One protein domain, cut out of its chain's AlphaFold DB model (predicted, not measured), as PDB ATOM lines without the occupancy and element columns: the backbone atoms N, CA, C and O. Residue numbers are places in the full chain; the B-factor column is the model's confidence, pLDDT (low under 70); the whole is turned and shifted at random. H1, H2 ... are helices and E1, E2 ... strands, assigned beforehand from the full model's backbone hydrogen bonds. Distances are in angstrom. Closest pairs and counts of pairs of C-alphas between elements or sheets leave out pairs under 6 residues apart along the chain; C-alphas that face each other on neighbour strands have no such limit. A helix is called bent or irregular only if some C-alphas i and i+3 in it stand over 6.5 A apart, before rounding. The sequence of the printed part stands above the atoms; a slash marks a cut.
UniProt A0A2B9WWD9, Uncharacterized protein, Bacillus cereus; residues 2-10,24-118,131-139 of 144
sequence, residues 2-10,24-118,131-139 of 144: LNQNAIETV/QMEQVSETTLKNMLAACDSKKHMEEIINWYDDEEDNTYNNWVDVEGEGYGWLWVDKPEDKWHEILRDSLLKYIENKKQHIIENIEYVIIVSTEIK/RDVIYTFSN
ATOM      1  N   LEU A   2     219.274 237.888 -20.974       61.94
ATOM      2  CA  LEU A   2     220.606 238.465 -21.161       61.94
ATOM      3  C   LEU A   2     220.581 239.569 -22.232       61.94
ATOM      4  O   LEU A   2     221.083 240.667 -22.005       61.94
ATOM      5  N   ASN A   3     219.889 239.318 -23.350       74.88
ATOM      6  CA  ASN A   3     219.823 240.268 -24.461       74.88
ATOM      7  C   ASN A   3     219.091 241.563 -24.091       74.88
ATOM      8  O   ASN A   3     219.535 242.627 -24.488       74.88
ATOM      9  N   GLN A   4     218.018 241.527 -23.294       81.75
ATOM     10  CA  GLN A   4     217.285 242.754 -22.932       81.75
ATOM     11  C   GLN A   4     218.143 243.732 -22.117       81.75
ATOM     12  O   GLN A   4     218.195 244.918 -22.435       81.75
ATOM     13  N   ASN A   5     218.860 243.235 -21.105       86.19
ATOM     14  CA  ASN A   5     219.761 244.071 -20.309       86.19
ATOM     15  C   ASN A   5     220.963 244.549 -21.136       86.19
ATOM     16  O   ASN A   5     221.380 245.702 -21.006       86.19
ATOM     17  N   ALA A   6     221.500 243.688 -22.008       87.88
ATOM     18  CA  ALA A   6     222.584 244.044 -22.917       87.88
ATOM     19  C   ALA A   6     222.161 245.138 -23.909       87.88
ATOM     20  O   ALA A   6     222.856 246.142 -24.030       87.88
ATOM     21  N   ILE A   7     220.994 244.999 -24.542       90.69
ATOM     22  CA  ILE A   7     220.420 245.981 -25.469       90.69
ATOM     23  C   ILE A   7     220.279 247.340 -24.787       90.69
ATOM     24  O   ILE A   7     220.757 248.339 -25.320       90.69
ATOM     25  N   GLU A   8     219.686 247.399 -23.592       91.50
ATOM     26  CA  GLU A   8     219.542 248.683 -22.900       91.50
ATOM     27  C   GLU A   8     220.891 249.270 -22.480       91.50
ATOM     28  O   GLU A   8     221.097 250.480 -22.576       91.50
ATOM     29  N   THR A   9     221.852 248.433 -22.091       92.31
ATOM     30  CA  THR A   9     223.216 248.886 -21.789       92.31
ATOM     31  C   THR A   9     223.881 249.496 -23.022       92.31
ATOM     32  O   THR A   9     224.372 250.622 -22.965       92.31
ATOM     33  N   VAL A  10     223.849 248.797 -24.158       93.50
ATOM     34  CA  VAL A  10     224.421 249.268 -25.427       93.50
ATOM     35  C   VAL A  10     223.742 250.560 -25.881       93.50
ATOM     36  O   VAL A  10     224.412 251.536 -26.224       93.50
ATOM     37  N   GLN A  24     218.062 254.639 -32.907       95.56
ATOM     38  CA  GLN A  24     216.891 253.822 -33.152       95.56
ATOM     39  C   GLN A  24     217.164 252.403 -32.661       95.56
ATOM     40  O   GLN A  24     218.263 251.879 -32.803       95.56
ATOM     41  N   MET A  25     216.154 251.784 -32.061       93.94
ATOM     42  CA  MET A  25     216.183 250.379 -31.673       93.94
ATOM     43  C   MET A  25     214.994 249.704 -32.330       93.94
ATOM     44  O   MET A  25     213.857 250.143 -32.149       93.94
ATOM     45  N   GLU A  26     215.255 248.640 -33.072       92.50
ATOM     46  CA  GLU A  26     214.208 247.884 -33.740       92.50
ATOM     47  C   GLU A  26     214.548 246.400 -33.804       92.50
ATOM     48  O   GLU A  26     215.700 245.994 -33.654       92.50
ATOM     49  N   GLN A  27     213.514 245.586 -34.000       91.00
ATOM     50  CA  GLN A  27     213.704 244.183 -34.330       91.00
ATOM     51  C   GLN A  27     214.322 244.082 -35.728       91.00
ATOM     52  O   GLN A  27     213.913 244.803 -36.643       91.00
ATOM     53  N   VAL A  28     215.280 243.172 -35.900       91.81
ATOM     54  CA  VAL A  28     215.909 242.923 -37.198       91.81
ATOM     55  C   VAL A  28     214.838 242.495 -38.200       91.81
ATOM     56  O   VAL A  28     214.101 241.534 -37.990       91.81
ATOM     57  N   SER A  29     214.752 243.231 -39.306       93.25
ATOM     58  CA  SER A  29     213.790 242.992 -40.379       93.25
ATOM     59  C   SER A  29     214.469 243.032 -41.744       93.25
ATOM     60  O   SER A  29     215.572 243.564 -41.896       93.25
ATOM     61  N   GLU A  30     213.786 242.544 -42.783       93.44
ATOM     62  CA  GLU A  30     214.276 242.702 -44.157       93.44
ATOM     63  C   GLU A  30     214.530 244.168 -44.524       93.44
ATOM     64  O   GLU A  30     215.467 244.461 -45.264       93.44
ATOM     65  N   THR A  31     213.689 245.084 -44.038       94.88
ATOM     66  CA  THR A  31     213.851 246.523 -44.273       94.88
ATOM     67  C   THR A  31     215.140 247.020 -43.636       94.88
ATOM     68  O   THR A  31     215.906 247.727 -44.284       94.88
ATOM     69  N   THR A  32     215.423 246.594 -42.406       95.00
ATOM     70  CA  THR A  32     216.650 246.947 -41.689       95.00
ATOM     71  C   THR A  32     217.893 246.486 -42.448       95.00
ATOM     72  O   THR A  32     218.798 247.282 -42.688       95.00
ATOM     73  N   LEU A  33     217.905 245.232 -42.914       96.00
ATOM     74  CA  LEU A  33     219.022 244.671 -43.682       96.00
ATOM     75  C   LEU A  33     219.183 245.334 -45.062       96.00
ATOM     76  O   LEU A  33     220.303 245.546 -45.522       96.00
ATOM     77  N   LYS A  34     218.078 245.705 -45.724       96.56
ATOM     78  CA  LYS A  34     218.114 246.483 -46.976       96.56
ATOM     79  C   LYS A  34     218.699 247.879 -46.750       96.56
ATOM     80  O   LYS A  34     219.521 248.322 -47.547       96.56
ATOM     81  N   ASN A  35     218.316 248.547 -45.662       96.50
ATOM     82  CA  ASN A  35     218.852 249.861 -45.304       96.50
ATOM     83  C   ASN A  35     220.346 249.789 -44.974       96.50
ATOM     84  O   ASN A  35     221.102 250.656 -45.397       96.50
ATOM     85  N   MET A  36     220.776 248.735 -44.279       96.75
ATOM     86  CA  MET A  36     222.185 248.479 -43.986       96.75
ATOM     87  C   MET A  36     223.013 248.317 -45.267       96.75
ATOM     88  O   MET A  36     224.068 248.932 -45.403       96.75
ATOM     89  N   LEU A  37     222.506 247.559 -46.245       96.38
ATOM     90  CA  LEU A  37     223.169 247.424 -47.542       96.38
ATOM     91  C   LEU A  37     223.232 248.763 -48.298       96.38
ATOM     92  O   LEU A  37     224.268 249.102 -48.859       96.38
ATOM     93  N   ALA A  38     222.162 249.559 -48.257       95.56
ATOM     94  CA  ALA A  38     222.164 250.897 -48.849       95.56
ATOM     95  C   ALA A  38     223.154 251.855 -48.153       95.56
ATOM     96  O   ALA A  38     223.755 252.708 -48.807       95.56
ATOM     97  N   ALA A  39     223.352 251.720 -46.836       94.62
ATOM     98  CA  ALA A  39     224.373 252.465 -46.103       94.62
ATOM     99  C   ALA A  39     225.784 252.064 -46.558       94.62
ATOM    100  O   ALA A  39     226.591 252.946 -46.840       94.62
ATOM    101  N   CYS A  40     226.049 250.764 -46.718       94.31
ATOM    102  CA  CYS A  40     227.304 250.259 -47.282       94.31
ATOM    103  C   CYS A  40     227.582 250.845 -48.673       94.31
ATOM    104  O   CYS A  40     228.647 251.411 -48.894       94.31
ATOM    105  N   ASP A  41     226.603 250.801 -49.580       92.75
ATOM    106  CA  ASP A  41     226.782 251.271 -50.960       92.75
ATOM    107  C   ASP A  41     226.918 252.811 -51.072       92.75
ATOM    108  O   ASP A  41     227.362 253.324 -52.100       92.75
ATOM    109  N   SER A  42     226.513 253.573 -50.047       92.31
ATOM    110  CA  SER A  42     226.513 255.050 -50.069       92.31
ATOM    111  C   SER A  42     227.659 255.703 -49.293       92.31
ATOM    112  O   SER A  42     227.829 256.924 -49.376       92.31
ATOM    113  N   LYS A  43     228.436 254.922 -48.538       92.00
ATOM    114  CA  LYS A  43     229.528 255.399 -47.685       92.00
ATOM    115  C   LYS A  43     230.872 254.911 -48.220       92.00
ATOM    116  O   LYS A  43     230.950 253.906 -48.915       92.00
ATOM    117  N   LYS A  44     231.930 255.669 -47.934       91.81
ATOM    118  CA  LYS A  44     233.273 255.402 -48.474       91.81
ATOM    119  C   LYS A  44     234.018 254.321 -47.711       91.81
ATOM    120  O   LYS A  44     234.767 253.579 -48.323       91.81
ATOM    121  N   HIS A  45     233.818 254.282 -46.400       93.31
ATOM    122  CA  HIS A  45     234.538 253.411 -45.489       93.31
ATOM    123  C   HIS A  45     233.562 252.502 -44.762       93.31
ATOM    124  O   HIS A  45     232.446 252.914 -44.415       93.31
ATOM    125  N   MET A  46     234.020 251.286 -44.504       94.56
ATOM    126  CA  MET A  46     233.309 250.280 -43.738       94.56
ATOM    127  C   MET A  46     234.248 249.631 -42.727       94.56
ATOM    128  O   MET A  46     235.447 249.494 -42.958       94.56
ATOM    129  N   GLU A  47     233.653 249.207 -41.626       95.31
ATOM    130  CA  GLU A  47     234.300 248.457 -40.568       95.31
ATOM    131  C   GLU A  47     233.326 247.435 -39.992       95.31
ATOM    132  O   GLU A  47     232.131 247.716 -39.852       95.31
ATOM    133  N   GLU A  48     233.870 246.283 -39.628       96.00
ATOM    134  CA  GLU A  48     233.241 245.227 -38.853       96.00
ATOM    135  C   GLU A  48     233.983 245.088 -37.516       96.00
ATOM    136  O   GLU A  48     235.203 244.937 -37.477       96.00
ATOM    137  N   ILE A  49     233.240 245.127 -36.411       96.38
ATOM    138  CA  ILE A  49     233.737 244.774 -35.079       96.38
ATOM    139  C   ILE A  49     232.913 243.600 -34.570       96.38
ATOM    140  O   ILE A  49     231.679 243.648 -34.576       96.38
ATOM    141  N   ILE A  50     233.591 242.572 -34.070       96.25
ATOM    142  CA  ILE A  50     232.956 241.441 -33.400       96.25
ATOM    143  C   ILE A  50     233.430 241.410 -31.951       96.25
ATOM    144  O   ILE A  50     234.599 241.167 -31.666       96.25
ATOM    145  N   ASN A  51     232.501 241.645 -31.033       95.56
ATOM    146  CA  ASN A  51     232.741 241.568 -29.598       95.56
ATOM    147  C   ASN A  51     232.281 240.210 -29.087       95.56
ATOM    148  O   ASN A  51     231.101 239.898 -29.220       95.56
ATOM    149  N   TRP A  52     233.165 239.436 -28.479       94.69
ATOM    150  CA  TRP A  52     232.858 238.110 -27.957       94.69
ATOM    151  C   TRP A  52     232.598 238.155 -26.457       94.69
ATOM    152  O   TRP A  52     233.178 238.957 -25.727       94.69
ATOM    153  N   TYR A  53     231.662 237.310 -26.043       92.25
ATOM    154  CA  TYR A  53     231.161 237.132 -24.684       92.25
ATOM    155  C   TYR A  53     231.110 235.626 -24.378       92.25
ATOM    156  O   TYR A  53     230.093 235.113 -23.906       92.25
ATOM    157  N   ASP A  54     232.167 234.904 -24.756       88.56
ATOM    158  CA  ASP A  54     232.260 233.439 -24.709       88.56
ATOM    159  C   ASP A  54     233.010 232.916 -23.472       88.56
ATOM    160  O   ASP A  54     233.314 231.726 -23.381       88.56
ATOM    161  N   ASP A  55     233.261 233.784 -22.487       86.88
ATOM    162  CA  ASP A  55     233.702 233.370 -21.158       86.88
ATOM    163  C   ASP A  55     232.579 232.588 -20.449       86.88
ATOM    164  O   ASP A  55     231.502 233.116 -20.151       86.88
ATOM    165  N   GLU A  56     232.836 231.303 -20.184       80.94
ATOM    166  CA  GLU A  56     231.898 230.402 -19.508       80.94
ATOM    167  C   GLU A  56     231.601 230.831 -18.058       80.94
ATOM    168  O   GLU A  56     230.550 230.468 -17.521       80.94
ATOM    169  N   GLU A  57     232.498 231.596 -17.422       85.25
ATOM    170  CA  GLU A  57     232.329 232.099 -16.056       85.25
ATOM    171  C   GLU A  57     231.551 233.429 -16.011       85.25
ATOM    172  O   GLU A  57     230.785 233.649 -15.066       85.25
ATOM    173  N   ASP A  58     231.699 234.292 -17.026       81.56
ATOM    174  CA  ASP A  58     230.998 235.583 -17.133       81.56
ATOM    175  C   ASP A  58     230.757 236.039 -18.589       81.56
ATOM    176  O   ASP A  58     231.535 236.785 -19.184       81.56
ATOM    177  N   ASN A  59     229.583 235.707 -19.125       77.31
ATOM    178  CA  ASN A  59     229.141 236.126 -20.462       77.31
ATOM    179  C   ASN A  59     228.584 237.565 -20.539       77.31
ATOM    180  O   ASN A  59     227.944 237.949 -21.526       77.31
ATOM    181  N   THR A  60     228.770 238.379 -19.496       82.69
ATOM    182  CA  THR A  60     228.417 239.808 -19.517       82.69
ATOM    183  C   THR A  60     229.609 240.695 -19.864       82.69
ATOM    184  O   THR A  60     229.420 241.821 -20.343       82.69
ATOM    185  N   TYR A  61     230.819 240.169 -19.682       85.75
ATOM    186  CA  TYR A  61     232.075 240.820 -20.005       85.75
ATOM    187  C   TYR A  61     232.511 240.495 -21.438       85.75
ATOM    188  O   TYR A  61     232.436 239.355 -21.883       85.75
ATOM    189  N   ASN A  62     232.959 241.521 -22.165       90.31
ATOM    190  CA  ASN A  62     233.576 241.326 -23.472       90.31
ATOM    191  C   ASN A  62     235.026 240.887 -23.263       90.31
ATOM    192  O   ASN A  62     235.849 241.688 -22.813       90.31
ATOM    193  N   ASN A  63     235.324 239.632 -23.577       90.00
ATOM    194  CA  ASN A  63     236.631 239.032 -23.347       90.00
ATOM    195  C   ASN A  63     237.540 239.057 -24.585       90.00
ATOM    196  O   ASN A  63     238.763 239.008 -24.431       90.00
ATOM    197  N   TRP A  64     236.980 239.177 -25.791       91.81
ATOM    198  CA  TRP A  64     237.759 239.261 -27.022       91.81
ATOM    199  C   TRP A  64     237.082 240.140 -28.077       91.81
ATOM    200  O   TRP A  64     235.873 240.077 -28.282       91.81
ATOM    201  N   VAL A  65     237.881 240.950 -28.772       94.38
ATOM    202  CA  VAL A  65     237.411 241.832 -29.844       94.38
ATOM    203  C   VAL A  65     238.169 241.511 -31.120       94.38
ATOM    204  O   VAL A  65     239.402 241.530 -31.125       94.38
ATOM    205  N   ASP A  66     237.416 241.263 -32.184       94.31
ATOM    206  CA  ASP A  66     237.916 241.256 -33.554       94.31
ATOM    207  C   ASP A  66     237.534 242.560 -34.251       94.31
ATOM    208  O   ASP A  66     236.424 243.066 -34.059       94.31
ATOM    209  N   VAL A  67     238.452 243.103 -35.043       93.94
ATOM    210  CA  VAL A  67     238.273 244.372 -35.746       93.94
ATOM    211  C   VAL A  67     238.826 244.238 -37.153       93.94
ATOM    212  O   VAL A  67     240.020 244.000 -37.338       93.94
ATOM    213  N   GLU A  68     237.965 244.484 -38.132       92.88
ATOM    214  CA  GLU A  68     238.311 244.480 -39.545       92.88
ATOM    215  C   GLU A  68     237.782 245.755 -40.205       92.88
ATOM    216  O   GLU A  68     236.577 245.976 -40.319       92.88
ATOM    217  N   GLY A  69     238.688 246.609 -40.666       89.88
ATOM    218  CA  GLY A  69     238.358 247.778 -41.475       89.88
ATOM    219  C   GLY A  69     239.388 247.980 -42.571       89.88
ATOM    220  O   GLY A  69     240.440 247.355 -42.576       89.88
ATOM    221  N   GLU A  70     239.083 248.814 -43.557       86.88
ATOM    222  CA  GLU A  70     239.961 248.975 -44.719       86.88
ATOM    223  C   GLU A  70     241.372 249.428 -44.293       86.88
ATOM    224  O   GLU A  70     241.581 250.563 -43.870       86.88
ATOM    225  N   GLY A  71     242.344 248.518 -44.399       82.56
ATOM    226  CA  GLY A  71     243.750 248.770 -44.079       82.56
ATOM    227  C   GLY A  71     244.184 248.486 -42.646       82.56
ATOM    228  O   GLY A  71     245.352 248.704 -42.324       82.56
ATOM    229  N   TYR A  72     243.305 247.945 -41.802       86.06
ATOM    230  CA  TYR A  72     243.650 247.478 -40.457       86.06
ATOM    231  C   TYR A  72     242.801 246.274 -40.033       86.06
ATOM    232  O   TYR A  72     241.626 246.171 -40.368       86.06
ATOM    233  N   GLY A  73     243.405 245.351 -39.292       86.00
ATOM    234  CA  GLY A  73     242.816 244.037 -39.018       86.00
ATOM    235  C   GLY A  73     243.650 242.914 -39.622       86.00
ATOM    236  O   GLY A  73     244.671 243.156 -40.282       86.00
ATOM    237  N   TRP A  74     243.274 241.672 -39.340       84.69
ATOM    238  CA  TRP A  74     244.070 240.504 -39.708       84.69
ATOM    239  C   TRP A  74     243.783 240.030 -41.135       84.69
ATOM    240  O   TRP A  74     244.645 239.375 -41.731       84.69
ATOM    241  N   LEU A  75     242.635 240.396 -41.721       82.88
ATOM    242  CA  LEU A  75     242.253 239.995 -43.082       82.88
ATOM    243  C   LEU A  75     243.199 240.515 -44.176       82.88
ATOM    244  O   LEU A  75     243.221 239.953 -45.272       82.88
ATOM    245  N   TRP A  76     243.990 241.559 -43.909       82.69
ATOM    246  CA  TRP A  76     244.760 242.276 -44.939       82.69
ATOM    247  C   TRP A  76     246.183 241.783 -45.151       82.69
ATOM    248  O   TRP A  76     246.822 242.193 -46.119       82.69
ATOM    249  N   VAL A  77     246.687 240.906 -44.275       79.12
ATOM    250  CA  VAL A  77     248.104 240.492 -44.237       79.12
ATOM    251  C   VAL A  77     248.611 239.971 -45.592       79.12
ATOM    252  O   VAL A  77     249.800 240.082 -45.891       79.12
ATOM    253  N   ASP A  78     247.723 239.445 -46.440       82.62
ATOM    254  CA  ASP A  78     248.036 238.930 -47.774       82.62
ATOM    255  C   ASP A  78     247.110 239.462 -48.891       82.62
ATOM    256  O   ASP A  78     247.070 238.886 -49.984       82.62
ATOM    257  N   LYS A  79     246.355 240.541 -48.643       85.75
ATOM    258  CA  LYS A  79     245.358 241.065 -49.590       85.75
ATOM    259  C   LYS A  79     245.777 242.421 -50.151       85.75
ATOM    260  O   LYS A  79     246.144 243.303 -49.377       85.75
ATOM    261  N   PRO A  80     245.700 242.620 -51.477       88.56
ATOM    262  CA  PRO A  80     246.015 243.911 -52.066       88.56
ATOM    263  C   PRO A  80     244.944 244.949 -51.689       88.56
ATOM    264  O   PRO A  80     243.765 244.617 -51.553       88.56
ATOM    265  N   GLU A  81     245.371 246.199 -51.511       87.31
ATOM    266  CA  GLU A  81     244.539 247.312 -51.026       87.31
ATOM    267  C   GLU A  81     243.300 247.572 -51.889       87.31
ATOM    268  O   GLU A  81     242.208 247.802 -51.374       87.31
ATOM    269  N   ASP A  82     243.430 247.417 -53.206       89.31
ATOM    270  CA  ASP A  82     242.330 247.560 -54.165       89.31
ATOM    271  C   ASP A  82     241.215 246.509 -53.999       89.31
ATOM    272  O   ASP A  82     240.165 246.618 -54.636       89.31
ATOM    273  N   LYS A  83     241.420 245.502 -53.139       89.25
ATOM    274  CA  LYS A  83     240.451 244.451 -52.812       89.25
ATOM    275  C   LYS A  83     239.833 244.564 -51.427       89.25
ATOM    276  O   LYS A  83     238.879 243.837 -51.162       89.25
ATOM    277  N   TRP A  84     240.317 245.446 -50.554       89.38
ATOM    278  CA  TRP A  84     239.853 245.491 -49.163       89.38
ATOM    279  C   TRP A  84     238.355 245.791 -49.051       89.38
ATOM    280  O   TRP A  84     237.624 245.045 -48.399       89.38
ATOM    281  N   HIS A  85     237.878 246.799 -49.787       88.44
ATOM    282  CA  HIS A  85     236.459 247.159 -49.817       88.44
ATOM    283  C   HIS A  85     235.568 246.010 -50.327       88.44
ATOM    284  O   HIS A  85     234.532 245.707 -49.738       88.44
ATOM    285  N   GLU A  86     235.983 245.329 -51.405       90.88
ATOM    286  CA  GLU A  86     235.267 244.176 -51.975       90.88
ATOM    287  C   GLU A  86     235.152 243.033 -50.952       90.88
ATOM    288  O   GLU A  86     234.075 242.472 -50.766       90.88
ATOM    289  N   ILE A  87     236.239 242.739 -50.231       91.56
ATOM    290  CA  ILE A  87     236.295 241.667 -49.229       91.56
ATOM    291  C   ILE A  87     235.371 241.954 -48.041       91.56
ATOM    292  O   ILE A  87     234.590 241.075 -47.660       91.56
ATOM    293  N   LEU A  88     235.417 243.162 -47.467       91.75
ATOM    294  CA  LEU A  88     234.500 243.526 -46.379       91.75
ATOM    295  C   LEU A  88     233.048 243.502 -46.855       91.75
ATOM    296  O   LEU A  88     232.162 243.044 -46.134       91.75
ATOM    297  N   ARG A  89     232.793 243.944 -48.091       93.69
ATOM    298  CA  ARG A  89     231.441 243.951 -48.651       93.69
ATOM    299  C   ARG A  89     230.908 242.533 -48.818       93.69
ATOM    300  O   ARG A  89     229.743 242.280 -48.520       93.69
ATOM    301  N   ASP A  90     231.751 241.598 -49.236       93.75
ATOM    302  CA  ASP A  90     231.401 240.180 -49.290       93.75
ATOM    303  C   ASP A  90     231.157 239.583 -47.895       93.75
ATOM    304  O   ASP A  90     230.258 238.749 -47.751       93.75
ATOM    305  N   SER A  91     231.909 240.006 -46.867       93.19
ATOM    306  CA  SER A  91     231.646 239.633 -45.463       93.19
ATOM    307  C   SER A  91     230.253 240.101 -45.033       93.19
ATOM    308  O   SER A  91     229.410 239.285 -44.651       93.19
ATOM    309  N   LEU A  92     229.956 241.388 -45.246       95.94
ATOM    310  CA  LEU A  92     228.653 241.985 -44.966       95.94
ATOM    311  C   LEU A  92     227.516 241.258 -45.695       95.94
ATOM    312  O   LEU A  92     226.477 240.970 -45.102       95.94
ATOM    313  N   LEU A  93     227.680 240.951 -46.986       96.56
ATOM    314  CA  LEU A  93     226.656 240.248 -47.760       96.56
ATOM    315  C   LEU A  93     226.371 238.851 -47.202       96.56
ATOM    316  O   LEU A  93     225.204 238.461 -47.114       96.56
ATOM    317  N   LYS A  94     227.411 238.106 -46.812       95.75
ATOM    318  CA  LYS A  94     227.257 236.792 -46.170       95.75
ATOM    319  C   LYS A  94     226.534 236.918 -44.835       95.75
ATOM    320  O   LYS A  94     225.637 236.122 -44.561       95.75
ATOM    321  N   TYR A  95     226.883 237.927 -44.040       95.00
ATOM    322  CA  TYR A  95     226.225 238.205 -42.771       95.00
ATOM    323  C   TYR A  95     224.740 238.556 -42.963       95.00
ATOM    324  O   TYR A  95     223.877 237.932 -42.346       95.00
ATOM    325  N   ILE A  96     224.412 239.465 -43.889       95.31
ATOM    326  CA  ILE A  96     223.026 239.821 -44.241       95.31
ATOM    327  C   ILE A  96     222.231 238.589 -44.684       95.31
ATOM    328  O   ILE A  96     221.080 238.422 -44.280       95.31
ATOM    329  N   GLU A  97     222.812 237.734 -45.526       94.31
ATOM    330  CA  GLU A  97     222.131 236.533 -46.010       94.31
ATOM    331  C   GLU A  97     221.875 235.531 -44.881       94.31
ATOM    332  O   GLU A  97     220.766 235.009 -44.769       94.31
ATOM    333  N   ASN A  98     222.849 235.328 -43.988       92.06
ATOM    334  CA  ASN A  98     222.644 234.519 -42.791       92.06
ATOM    335  C   ASN A  98     221.515 235.092 -41.919       92.06
ATOM    336  O   ASN A  98     220.612 234.356 -41.526       92.06
ATOM    337  N   LYS A  99     221.488 236.411 -41.694       91.50
ATOM    338  CA  LYS A  99     220.412 237.045 -40.922       91.50
ATOM    339  C   LYS A  99     219.042 236.849 -41.544       91.50
ATOM    340  O   LYS A  99     218.117 236.479 -40.827       91.50
ATOM    341  N   LYS A 100     218.897 237.004 -42.862       90.94
ATOM    342  CA  LYS A 100     217.614 236.762 -43.549       90.94
ATOM    343  C   LYS A 100     217.056 235.365 -43.293       90.94
ATOM    344  O   LYS A 100     215.846 235.231 -43.132       90.94
ATOM    345  N   GLN A 101     217.918 234.352 -43.234       87.31
ATOM    346  CA  GLN A 101     217.506 232.968 -42.985       87.31
ATOM    347  C   GLN A 101     216.970 232.766 -41.559       87.31
ATOM    348  O   GLN A 101     216.110 231.912 -41.361       87.31
ATOM    349  N   HIS A 102     217.397 233.592 -40.598       82.19
ATOM    350  CA  HIS A 102     217.044 233.461 -39.180       82.19
ATOM    351  C   HIS A 102     216.078 234.537 -38.641       82.19
ATOM    352  O   HIS A 102     215.669 234.438 -37.485       82.19
ATOM    353  N   ILE A 103     215.642 235.515 -39.453       78.31
ATOM    354  CA  ILE A 103     214.680 236.573 -39.045       78.31
ATOM    355  C   ILE A 103     213.405 235.996 -38.401       78.31
ATOM    356  O   ILE A 103     212.827 236.609 -37.507       78.31
ATOM    357  N   ILE A 104     212.932 234.840 -38.879       66.06
ATOM    358  CA  ILE A 104     211.690 234.214 -38.398       66.06
ATOM    359  C   ILE A 104     211.922 233.428 -37.098       66.06
ATOM    360  O   ILE A 104     211.006 233.287 -36.289       66.06
ATOM    361  N   GLU A 105     213.132 232.912 -36.902       66.25
ATOM    362  CA  GLU A 105     213.466 231.977 -35.824       66.25
ATOM    363  C   GLU A 105     213.906 232.703 -34.551       66.25
ATOM    364  O   GLU A 105     213.605 232.244 -33.449       66.25
ATOM    365  N   ASN A 106     214.555 233.863 -34.695       66.38
ATOM    366  CA  ASN A 106     215.130 234.606 -33.582       66.38
ATOM    367  C   ASN A 106     214.546 236.021 -33.489       66.38
ATOM    368  O   ASN A 106     214.546 236.787 -34.452       66.38
ATOM    369  N   ILE A 107     214.094 236.410 -32.290       69.75
ATOM    370  CA  ILE A 107     213.765 237.809 -31.991       69.75
ATOM    371  C   ILE A 107     215.078 238.540 -31.695       69.75
ATOM    372  O   ILE A 107     215.456 238.735 -30.540       69.75
ATOM    373  N   GLU A 108     215.797 238.904 -32.752       84.44
ATOM    374  CA  GLU A 108     217.016 239.705 -32.661       84.44
ATOM    375  C   GLU A 108     216.688 241.192 -32.789       84.44
ATOM    376  O   GLU A 108     215.815 241.596 -33.561       84.44
ATOM    377  N   TYR A 109     217.406 242.014 -32.028       89.44
ATOM    378  CA  TYR A 109     217.303 243.466 -32.085       89.44
ATOM    379  C   TYR A 109     218.612 244.054 -32.583       89.44
ATOM    380  O   TYR A 109     219.697 243.537 -32.308       89.44
ATOM    381  N   VAL A 110     218.488 245.178 -33.271       94.62
ATOM    382  CA  VAL A 110     219.615 245.988 -33.708       94.62
ATOM    383  C   VAL A 110     219.443 247.407 -33.194       94.62
ATOM    384  O   VAL A 110     218.344 247.974 -33.192       94.62
ATOM    385  N   ILE A 111     220.552 247.967 -32.729       96.81
ATOM    386  CA  ILE A 111     220.659 249.371 -32.363       96.81
ATOM    387  C   ILE A 111     221.324 250.084 -33.530       96.81
ATOM    388  O   ILE A 111     222.418 249.720 -33.956       96.81
ATOM    389  N   ILE A 112     220.638 251.089 -34.057       97.62
ATOM    390  CA  ILE A 112     221.074 251.869 -35.205       97.62
ATOM    391  C   ILE A 112     221.415 253.268 -34.711       97.62
ATOM    392  O   ILE A 112     220.560 253.954 -34.150       97.62
ATOM    393  N   VAL A 113     222.653 253.702 -34.935       97.00
ATOM    394  CA  VAL A 113     223.093 255.076 -34.660       97.00
ATOM    395  C   VAL A 113     223.347 255.770 -35.983       97.00
ATOM    396  O   VAL A 113     224.196 255.331 -36.750       97.00
ATOM    397  N   SER A 114     222.630 256.851 -36.263       95.12
ATOM    398  CA  SER A 114     222.784 257.606 -37.510       95.12
ATOM    399  C   SER A 114     223.174 259.043 -37.219       95.12
ATOM    400  O   SER A 114     222.380 259.796 -36.669       95.12
ATOM    401  N   THR A 115     224.382 259.434 -37.612       92.19
ATOM    402  CA  THR A 115     224.844 260.828 -37.603       92.19
ATOM    403  C   THR A 115     224.968 261.345 -39.039       92.19
ATOM    404  O   THR A 115     224.745 260.612 -40.002       92.19
ATOM    405  N   GLU A 116     225.345 262.613 -39.213       87.75
ATOM    406  CA  GLU A 116     225.603 263.168 -40.551       87.75
ATOM    407  C   GLU A 116     226.763 262.448 -41.268       87.75
ATOM    408  O   GLU A 116     226.739 262.260 -42.488       87.75
ATOM    409  N   ILE A 117     227.763 261.995 -40.507       90.25
ATOM    410  CA  ILE A 117     228.996 261.415 -41.052       90.25
ATOM    411  C   ILE A 117     228.930 259.891 -41.175       90.25
ATOM    412  O   ILE A 117     229.367 259.349 -42.197       90.25
ATOM    413  N   LYS A 118     228.317 259.196 -40.209       94.12
ATOM    414  CA  LYS A 118     228.356 257.732 -40.127       94.12
ATOM    415  C   LYS A 118     227.041 257.099 -39.694       94.12
ATOM    416  O   LYS A 118     226.227 257.720 -39.012       94.12
ATOM    417  N   ARG A 131     228.158 236.704 -29.008       92.94
ATOM    418  CA  ARG A 131     228.846 237.858 -29.585       92.94
ATOM    419  C   ARG A 131     227.895 239.016 -29.839       92.94
ATOM    420  O   ARG A 131     226.687 238.832 -29.916       92.94
ATOM    421  N   ASP A 132     228.456 240.197 -30.021       94.56
ATOM    422  CA  ASP A 132     227.801 241.305 -30.698       94.56
ATOM    423  C   ASP A 132     228.536 241.561 -32.019       94.56
ATOM    424  O   ASP A 132     229.766 241.491 -32.066       94.56
ATOM    425  N   VAL A 133     227.792 241.884 -33.076       96.00
ATOM    426  CA  VAL A 133     228.357 242.240 -34.384       96.00
ATOM    427  C   VAL A 133     228.006 243.687 -34.688       96.00
ATOM    428  O   VAL A 133     226.843 244.087 -34.620       96.00
ATOM    429  N   ILE A 134     229.017 244.488 -34.999       97.44
ATOM    430  CA  ILE A 134     228.884 245.923 -35.214       97.44
ATOM    431  C   ILE A 134     229.429 246.245 -36.592       97.44
ATOM    432  O   ILE A 134     230.582 245.953 -36.885       97.44
ATOM    433  N   TYR A 135     228.613 246.896 -37.411       97.75
ATOM    434  CA  TYR A 135     229.071 247.479 -38.663       97.75
ATOM    435  C   TYR A 135     229.004 248.994 -38.594       97.75
ATOM    436  O   TYR A 135     227.957 249.557 -38.258       97.75
ATOM    437  N   THR A 136     230.097 249.647 -38.969       97.25
ATOM    438  CA  THR A 136     230.173 251.102 -39.104       97.25
ATOM    439  C   THR A 136     230.371 251.462 -40.570       97.25
ATOM    440  O   THR A 136     231.278 250.958 -41.221       97.25
ATOM    441  N   PHE A 137     229.552 252.380 -41.084       96.56
ATOM    442  CA  PHE A 137     229.670 252.940 -42.431       96.56
ATOM    443  C   PHE A 137     229.908 254.445 -42.345       96.56
ATOM    444  O   PHE A 137     229.124 255.149 -41.705       96.56
ATOM    445  N   SER A 138     230.954 254.964 -42.988       94.94
ATOM    446  CA  SER A 138     231.389 256.359 -42.822       94.94
ATOM    447  C   SER A 138     231.849 257.015 -44.126       94.94
ATOM    448  O   SER A 138     232.327 256.364 -45.052       94.94
ATOM    449  N   ASN A 139     231.694 258.338 -44.208       91.62
ATOM    450  CA  ASN A 139     232.286 259.158 -45.274       91.62
ATOM    451  C   ASN A 139     233.704 259.648 -44.945       91.62
ATOM    452  O   ASN A 139     234.377 260.183 -45.828       91.62
TER     453      ASN A 139
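Overview. This is residues 2 to 10, 24 to 118 and 131 to 139 of the 144 residues of an uncharacterized protein of Bacillus cereus (UniProt A0A2B9WWD9). Two helices, H2 and H3, lie side by side over one face of a three-stranded antiparallel sheet, ordered E3, E2, E5: two layers. E4 of a small antiparallel sheet, E1 and E4, is near E5, and the short helix H1 packs on E4. The 113 printed residues include three named helices and five named strands, in the order H1, E1, H2, E2, E3, H3, E4, E5, of mixed class. The whole is compact, with a radius of gyration of the C-alphas of 14.9 A, and spans 40 by 33 by 29 A.

Arrangement. H1, residues 2 to 10, comes closest to E4, residues 109 to 114, at the C-alphas of Ile 7 and Ile 111, 7.7 A. E1, residues 24 to 27, is antiparallel to E4, with N 24 and O 112 at 2.9 A. H2, residues 30 to 42, is over E5, residues 131 to 138, at a height over the sheet of 10.2 A; their closest C-alphas, of Cys 40 and Phe 137, are 6.0 A apart. E2, residues 45 to 52, has N 49 and O 134 of E5 at 2.8 A, and forms a hairpin with E3, residues 64 to 69, where N 50 and O 66 are at 2.9 A. H3, residues 81 to 102, on the same face as H2, is over E2 and E5; Met 46 and Leu 88 are the closest C-alphas of E2 and H3, 7.3 A. H2 and H3 touch, closest at the C-alphas of Leu 33 and Ile 96, 6.3 A, at a shallow tilt of 7 degrees, opposite ways. Every O i to N i+4 pair is within hydrogen-bond range in H1 and H2, and 16 of 18 in H3, which is irregular: C-alphas 82 and 85 are 7.3 A apart.

Along the chain. H1 begins at C-alpha 2, (220.606, 238.465, -21.161). H3 is 33.0 A long, E2 23.3 A and E5 22.9 A, ending at C-alpha 138, (231.389, 256.359, -42.822).

Size, cuts and confidence. The C-alphas of Glu 57 and Asp 82 are farthest apart, 42.3 A. Residues 11 to 23 and 119 to 130 are not printed, with gaps of 11.7 A and 22.5 A between the C-alphas. The links E2 to E3 and E3 to H3 are long. Residues 2 and 104 to 107 are under 70 in pLDDT.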